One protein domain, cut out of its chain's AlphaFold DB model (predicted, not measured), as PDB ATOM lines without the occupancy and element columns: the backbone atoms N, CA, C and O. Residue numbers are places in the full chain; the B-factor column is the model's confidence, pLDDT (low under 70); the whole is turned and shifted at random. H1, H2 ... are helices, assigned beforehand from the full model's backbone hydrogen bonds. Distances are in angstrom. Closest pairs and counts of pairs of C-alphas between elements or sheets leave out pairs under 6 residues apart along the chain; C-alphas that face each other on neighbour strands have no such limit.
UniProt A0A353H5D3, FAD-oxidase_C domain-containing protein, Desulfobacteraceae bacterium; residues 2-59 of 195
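What this domain is: This is residues 2 to 59 of the 195 residues of the protein "FAD-oxidase_C domain-containing protein" of Desulfobacteraceae bacterium (UniProt A0A353H5D3). One long helix, H1, forms a narrow V with the extended stretch of residues 2 to 14 that leads into it, and a short helix, H2, lies outside this V, on the far side of residues 2 to 14 from H1. Residues 31 to 36 stick out at the end of H1. The printed part has 58 residues with two named helices, H1 then H2, and no named strand; the class is all helix, though under half of the residues, 25, are in named elements. The whole is loose, with a radius of gyration of the C-alphas of 13.4 A and spans of 35 by 32 by 18 A.

How they stand to each other: H1, residues 15 to 31, and H2, residues 46 to 53, are apart. In both helices every O i to N i+4 pair is within hydrogen-bond range.

Where its parts are: H1 is 24.5 A long, from C-alpha 15 at (13.682, -3.641, 114.994). H2 is 10.0 A long and ends with C-alpha 53 at (32.349, -10.132, 118.748).

The domain as a whole: The C-alphas farthest apart, of Asn 2 and Phe 14, are 36.3 A apart. The printed part has no cut. The link of 14 residues from H1 to H2 is long. Residue 2 and residues 33 to 36 have pLDDT under 70.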
ATOM      1  N   ASN A   2      34.776 -19.717 136.808       68.38
ATOM      2  CA  ASN A   2      33.754 -20.779 136.829       68.38
ATOM      3  C   ASN A   2      32.490 -20.341 136.070       68.38
ATOM      4  O   ASN A   2      31.377 -20.464 136.577       68.38
ATOM      5  N   HIS A   3      32.668 -19.760 134.884       74.56
ATOM      6  CA  HIS A   3      31.569 -19.271 134.055       74.56
ATOM      7  C   HIS A   3      31.632 -19.920 132.676       74.56
ATOM      8  O   HIS A   3      32.706 -20.014 132.083       74.56
ATOM      9  N   ILE A   4      30.470 -20.330 132.174       79.19
ATOM     10  CA  ILE A   4      30.275 -20.740 130.784       79.19
ATOM     11  C   ILE A   4      29.704 -19.530 130.050       79.19
ATOM     12  O   ILE A   4      28.726 -18.936 130.505       79.19
ATOM     13  N   PHE A   5      30.325 -19.157 128.934       82.12
ATOM     14  CA  PHE A   5      29.844 -18.072 128.086       82.12
ATOM     15  C   PHE A   5      29.040 -18.655 126.929       82.12
ATOM     16  O   PHE A   5      29.563 -19.444 126.146       82.12
ATOM     17  N   PHE A   6      27.784 -18.234 126.818       85.06
ATOM     18  CA  PHE A   6      26.954 -18.486 125.648       85.06
ATOM     19  C   PHE A   6      26.942 -17.225 124.790       85.06
ATOM     20  O   PHE A   6      26.571 -16.154 125.268       85.06
ATOM     21  N   VAL A   7      27.362 -17.348 123.533       85.31
ATOM     22  CA  VAL A   7      27.283 -16.263 122.550       85.31
ATOM     23  C   VAL A   7      26.101 -16.566 121.639       85.31
ATOM     24  O   VAL A   7      26.149 -17.514 120.860       85.31
ATOM     25  N   LEU A   8      25.029 -15.783 121.763       86.38
ATOM     26  CA  LEU A   8      23.865 -15.873 120.886       86.38
ATOM     27  C   LEU A   8      23.919 -14.727 119.877       86.38
ATOM     28  O   LEU A   8      23.875 -13.559 120.261       86.38
ATOM     29  N   ILE A   9      24.010 -15.063 118.592       86.00
ATOM     30  CA  ILE A   9      23.921 -14.087 117.505       86.00
ATOM     31  C   ILE A   9      22.454 -14.008 117.091       86.00
ATOM     32  O   ILE A   9      21.901 -14.973 116.565       86.00
ATOM     33  N   VAL A  10      21.818 -12.866 117.352       89.38
ATOM     34  CA  VAL A  10      20.422 -12.613 116.983       89.38
ATOM     35  C   VAL A  10      20.395 -11.596 115.849       89.38
ATOM     36  O   VAL A  10      20.983 -10.523 115.961       89.38
ATOM     37  N   SER A  11      19.705 -11.934 114.766       91.06
ATOM     38  CA  SER A  11      19.477 -11.058 113.616       91.06
ATOM     39  C   SER A  11      17.980 -10.911 113.333       91.06
ATOM     40  O   SER A  11      17.171 -11.773 113.691       91.06
ATOM     41  N   GLY A  12      17.609  -9.809 112.687       93.88
ATOM     42  CA  GLY A  12      16.246  -9.514 112.248       93.88
ATOM     43  C   GLY A  12      16.262  -8.533 111.079       93.88
ATOM     44  O   GLY A  12      17.247  -7.820 110.881       93.88
ATOM     45  N   HIS A  13      15.190  -8.521 110.299       96.25
ATOM     46  CA  HIS A  13      14.991  -7.610 109.175       96.25
ATOM     47  C   HIS A  13      14.535  -6.219 109.629       96.25
ATOM     48  O   HIS A  13      14.813  -5.231 108.955       96.25
ATOM     49  N   PHE A  14      13.856  -6.140 110.773       96.19
ATOM     50  CA  PHE A  14      13.381  -4.903 111.389       96.19
ATOM     51  C   PHE A  14      13.511  -4.970 112.916       96.19
ATOM     52  O   PHE A  14      13.775  -6.027 113.499       96.19
ATOM     53  N   LYS A  15      13.384  -3.813 113.567       96.62
ATOM     54  CA  LYS A  15      13.682  -3.641 114.994       96.62
ATOM     55  C   LYS A  15      12.760  -4.485 115.877       96.62
ATOM     56  O   LYS A  15      13.237  -5.146 116.794       96.62
ATOM     57  N   GLU A  16      11.476  -4.520 115.550       97.06
ATOM     58  CA  GLU A  16      10.441  -5.231 116.299       97.06
ATOM     59  C   GLU A  16      10.681  -6.751 116.280       97.06
ATOM     60  O   GLU A  16      10.474  -7.431 117.283       97.06
ATOM     61  N   GLU A  17      11.189  -7.296 115.167       97.06
ATOM     62  CA  GLU A  17      11.587  -8.706 115.075       97.06
ATOM     63  C   GLU A  17      12.788  -9.010 115.978       97.06
ATOM     64  O   GLU A  17      12.817 -10.038 116.658       97.06
ATOM     65  N   LEU A  18      13.793  -8.126 115.984       95.94
ATOM     66  CA  LEU A  18      14.987  -8.295 116.808       95.94
ATOM     67  C   LEU A  18      14.636  -8.274 118.302       95.94
ATOM     68  O   LEU A  18      15.095  -9.144 119.043       95.94
ATOM     69  N   GLU A  19      13.810  -7.317 118.727       95.31
ATOM     70  CA  GLU A  19      13.328  -7.191 120.108       95.31
ATOM     71  C   GLU A  19      12.524  -8.427 120.527       95.31
ATOM     72  O   GLU A  19      12.839  -9.048 121.543       95.31
ATOM     73  N   LEU A  20      11.590  -8.878 119.681       96.00
ATOM     74  CA  LEU A  20      10.817 -10.097 119.922       96.00
ATOM     75  C   LEU A  20      11.722 -11.324 120.116       96.00
ATOM     76  O   LEU A  20      11.541 -12.088 121.066       96.00
ATOM     77  N   LYS A  21      12.718 -11.526 119.241       95.38
ATOM     78  CA  LYS A  21      13.658 -12.655 119.358       95.38
ATOM     79  C   LYS A  21      14.484 -12.573 120.641       95.38
ATOM     80  O   LYS A  21      14.684 -13.596 121.297       95.38
ATOM     81  N   GLN A  22      14.960 -11.386 121.013       92.50
ATOM     82  CA  GLN A  22      15.698 -11.190 122.265       92.50
ATOM     83  C   GLN A  22      14.844 -11.548 123.483       92.50
ATOM     84  O   GLN A  22      15.330 -12.240 124.379       92.50
ATOM     85  N   ASP A  23      13.580 -11.133 123.503       92.69
ATOM     86  CA  ASP A  23      12.665 -11.408 124.611       92.69
ATOM     87  C   ASP A  23      12.307 -12.893 124.716       92.69
ATOM     88  O   ASP A  23      12.289 -13.441 125.820       92.69
ATOM     89  N   ILE A  24      12.131 -13.583 123.581       92.88
ATOM     90  CA  ILE A  24      11.952 -15.043 123.546       92.88
ATOM     91  C   ILE A  24      13.145 -15.750 124.203       92.88
ATOM     92  O   ILE A  24      12.948 -16.601 125.072       92.88
ATOM     93  N   TYR A  25      14.382 -15.391 123.839       89.88
ATOM     94  CA  TYR A  25      15.568 -15.995 124.453       89.88
ATOM     95  C   TYR A  25      15.690 -15.645 125.938       89.88
ATOM     96  O   TYR A  25      16.000 -16.524 126.744       89.88
ATOM     97  N   LYS A  26      15.413 -14.394 126.328       88.19
ATOM     98  CA  LYS A  26      15.416 -13.985 127.740       88.19
ATOM     99  C   LYS A  26      14.459 -14.829 128.572       88.19
ATOM    100  O   LYS A  26      14.867 -15.368 129.601       88.19
ATOM    101  N   LYS A  27      13.232 -15.002 128.079       89.31
ATOM    102  CA  LYS A  27      12.203 -15.832 128.705       89.31
ATOM    103  C   LYS A  27      12.625 -17.301 128.794       89.31
ATOM    104  O   LYS A  27      12.534 -17.899 129.865       89.31
ATOM    105  N   LEU A  28      13.160 -17.863 127.708       88.88
ATOM    106  CA  LEU A  28      13.648 -19.245 127.677       88.88
ATOM    107  C   LEU A  28      14.694 -19.507 128.774       88.88
ATOM    108  O   LEU A  28      14.595 -20.485 129.512       88.88
ATOM    109  N   PHE A  29      15.690 -18.628 128.906       86.62
ATOM    110  CA  PHE A  29      16.730 -18.787 129.922       86.62
ATOM    111  C   PHE A  29      16.236 -18.497 131.345       86.62
ATOM    112  O   PHE A  29      16.760 -19.099 132.283       86.62
ATOM    113  N   SER A  30      15.240 -17.621 131.527       83.12
ATOM    114  CA  SER A  30      14.644 -17.377 132.846       83.12
ATOM    115  C   SER A  30      13.812 -18.560 133.345       83.12
ATOM    116  O   SER A  30      13.809 -18.851 134.538       83.12
ATOM    117  N   GLU A  31      13.132 -19.263 132.436       85.00
ATOM    118  CA  GLU A  31      12.293 -20.430 132.748       85.00
ATOM    119  C   GLU A  31      13.102 -21.735 132.865       85.00
ATOM    120  O   GLU A  31      12.597 -22.750 133.351       85.00
ATOM    121  N   PHE A  32      14.373 -21.725 132.450       81.69
ATOM    122  CA  PHE A  32      15.255 -22.883 132.539       81.69
ATOM    123  C   PHE A  32      15.393 -23.370 133.992       81.69
ATOM    124  O   PHE A  32      15.709 -22.600 134.904       81.69
ATOM    125  N   LYS A  33      15.206 -24.678 134.229       65.81
ATOM    126  CA  LYS A  33      15.409 -25.293 135.554       65.81
ATOM    127  C   LYS A  33      16.862 -25.082 136.006       65.81
ATOM    128  O   LYS A  33      17.780 -25.728 135.514       65.81
ATOM    129  N   GLY A  34      17.055 -24.168 136.959       66.19
ATOM    130  CA  GLY A  34      18.365 -23.619 137.342       66.19
ATOM    131  C   GLY A  34      18.472 -22.089 137.208       66.19
ATOM    132  O   GLY A  34      19.560 -21.550 137.421       66.19
ATOM    133  N   GLY A  35      17.359 -21.411 136.891       55.31
ATOM    134  CA  GLY A  35      17.190 -20.012 136.458       55.31
ATOM    135  C   GLY A  35      17.766 -18.870 137.305       55.31
ATOM    136  O   GLY A  35      17.612 -17.715 136.937       55.31
ATOM    137  N   GLY A  36      18.501 -19.150 138.381       66.69
ATOM    138  CA  GLY A  36      19.335 -18.149 139.064       66.69
ATOM    139  C   GLY A  36      20.777 -18.068 138.546       66.69
ATOM    140  O   GLY A  36      21.559 -17.257 139.035       66.69
ATOM    141  N   ARG A  37      21.176 -18.944 137.610       75.94
ATOM    142  CA  ARG A  37      22.583 -19.108 137.183       75.94
ATOM    143  C   ARG A  37      22.928 -18.433 135.859       75.94
ATOM    144  O   ARG A  37      24.107 -18.345 135.522       75.94
ATOM    145  N   VAL A  38      21.926 -17.981 135.106       82.31
ATOM    146  CA  VAL A  38      22.130 -17.290 133.830       82.31
ATOM    147  C   VAL A  38      22.038 -15.792 134.070       82.31
ATOM    148  O   VAL A  38      21.049 -15.298 134.603       82.31
ATOM    149  N   LYS A  39      23.082 -15.065 133.673       84.62
ATOM    150  CA  LYS A  39      23.121 -13.605 133.716       84.62
ATOM    151  C   LYS A  39      23.315 -13.077 132.304       84.62
ATOM    152  O   LYS A  39      24.298 -13.424 131.653       84.62
ATOM    153  N   PHE A  40      22.408 -12.211 131.860       83.94
ATOM    154  CA  PHE A  40      22.595 -11.456 130.625       83.94
ATOM    155  C   PHE A  40      23.703 -10.423 130.831       83.94
ATOM    156  O   PHE A  40      23.701  -9.667 131.804       83.94
ATOM    157  N   VAL A  41      24.698 -10.443 129.947       82.56
ATOM    158  CA  VAL A  41      25.867  -9.568 130.034       82.56
ATOM    159  C   VAL A  41      25.637  -8.362 129.132       82.56
ATOM    160  O   VAL A  41      25.766  -8.471 127.920       82.56
ATOM    161  N   GLU A  42      25.315  -7.216 129.729       79.12
ATOM    162  CA  GLU A  42      25.153  -5.949 128.997       79.12
ATOM    163  C   GLU A  42      26.503  -5.252 128.769       79.12
ATOM    164  O   GLU A  42      26.785  -4.756 127.682       79.12
ATOM    165  N   ASN A  43      27.385  -5.291 129.775       80.88
ATOM    166  CA  ASN A  43      28.708  -4.666 129.742       80.88
ATOM    167  C   ASN A  43      29.809  -5.732 129.674       80.88
ATOM    168  O   ASN A  43      30.399  -6.115 130.688       80.88
ATOM    169  N   LEU A  44      30.072  -6.245 128.472       80.88
ATOM    170  CA  LEU A  44      31.136  -7.221 128.244       80.88
ATOM    171  C   LEU A  44      32.510  -6.530 128.280       80.88
ATOM    172  O   LEU A  44      32.734  -5.544 127.579       80.88
ATOM    173  N   HIS A  45      33.448  -7.064 129.070       84.62
ATOM    174  CA  HIS A  45      34.812  -6.532 129.165       84.62
ATOM    175  C   HIS A  45      35.448  -6.378 127.764       84.62
ATOM    176  O   HIS A  45      35.322  -7.310 126.963       84.62
ATOM    177  N   PRO A  46      36.183  -5.286 127.454       86.12
ATOM    178  CA  PRO A  46      36.709  -5.026 126.108       86.12
ATOM    179  C   PRO A  46      37.498  -6.193 125.499       86.12
ATOM    180  O   PRO A  46      37.332  -6.501 124.324       86.12
ATOM    181  N   ALA A  47      38.292  -6.905 126.306       81.31
ATOM    182  CA  ALA A  47      39.022  -8.092 125.848       81.31
ATOM    183  C   ALA A  47      38.101  -9.253 125.420       81.31
ATOM    184  O   ALA A  47      38.399  -9.954 124.457       81.31
ATOM    185  N   LEU A  48      36.974  -9.455 126.112       79.56
ATOM    186  CA  LEU A  48      35.987 -10.476 125.754       79.56
ATOM    187  C   LEU A  48      35.147 -10.027 124.555       79.56
ATOM    188  O   LEU A  48      34.847 -10.849 123.697       79.56
ATOM    189  N   ARG A  49      34.831  -8.728 124.456       81.56
ATOM    190  CA  ARG A  49      34.206  -8.142 123.263       81.56
ATOM    191  C   ARG A  49      35.070  -8.382 122.031       81.56
ATOM    192  O   ARG A  49      34.578  -8.964 121.076       81.56
ATOM    193  N   LYS A  50      36.359  -8.040 122.103       81.94
ATOM    194  CA  LYS A  50      37.327  -8.287 121.028       81.94
ATOM    195  C   LYS A  50      37.394  -9.771 120.655       81.94
ATOM    196  O   LYS A  50      37.371 -10.138 119.493       81.94
ATOM    197  N   ARG A  51      37.444 -10.655 121.657       78.19
ATOM    198  CA  ARG A  51      37.553 -12.103 121.434       78.19
ATOM    199  C   ARG A  51      36.305 -12.728 120.802       78.19
ATOM    200  O   ARG A  51      36.450 -13.644 120.002       78.19
ATOM    201  N   PHE A  52      35.108 -12.312 121.218       77.44
ATOM    202  CA  PHE A  52      33.861 -12.994 120.855       77.44
ATOM    203  C   PHE A  52      33.021 -12.271 119.800       77.44
ATOM    204  O   PHE A  52      32.189 -12.923 119.178       77.44
ATOM    205  N   LEU A  53      33.195 -10.957 119.619       80.06
ATOM    206  CA  LEU A  53      32.349 -10.132 118.748       80.06
ATOM    207  C   LEU A  53      33.099  -9.480 117.575       80.06
ATOM    208  O   LEU A  53      32.436  -8.914 116.707       80.06
ATOM    209  N   ASP A  54      34.436  -9.537 117.519       81.31
ATOM    210  CA  ASP A  54      35.175  -9.041 116.349       81.31
ATOM    211  C   ASP A  54      34.908  -9.912 115.114       81.31
ATOM    212  O   ASP A  54      34.742 -11.133 115.196       81.31
ATOM    213  N   VAL A  55      34.917  -9.262 113.949       79.00
ATOM    214  CA  VAL A  55      34.727  -9.892 112.641       79.00
ATOM    215  C   VAL A  55      35.930  -9.538 111.754       79.00
ATOM    216  O   VAL A  55      36.164  -8.351 111.524       79.00
ATOM    217  N   PRO A  56      36.693 -10.522 111.240       76.56
ATOM    218  CA  PRO A  56      36.521 -11.962 111.439       76.56
ATOM    219  C   PRO A  56      36.928 -12.421 112.856       76.56
ATOM    220  O   PRO A  56      37.828 -11.829 113.457       76.56
ATOM    221  N   PRO A  57      36.318 -13.498 113.390       71.06
ATOM    222  CA  PRO A  57      36.702 -14.041 114.688       71.06
ATOM    223  C   PRO A  57      38.134 -14.595 114.646       71.06
ATOM    224  O   PRO A  57      38.484 -15.405 113.786       71.06
ATOM    225  N   LEU A  58      38.963 -14.190 115.609       73.62
ATOM    226  CA  LEU A  58      40.356 -14.626 115.735       73.62
ATOM    227  C   LEU A  58      40.493 -15.697 116.823       73.62
ATOM    228  O   LEU A  58      40.646 -15.400 118.008       73.62
ATOM    229  N   ALA A  59      40.478 -16.966 116.410       70.00
ATOM    230  CA  ALA A  59      40.708 -18.105 117.305       70.00
ATOM    231  C   ALA A  59      42.197 -18.321 117.662       70.00
ATOM    232  O   ALA A  59      42.508 -19.091 118.571       70.00
TER     233      ALA A  59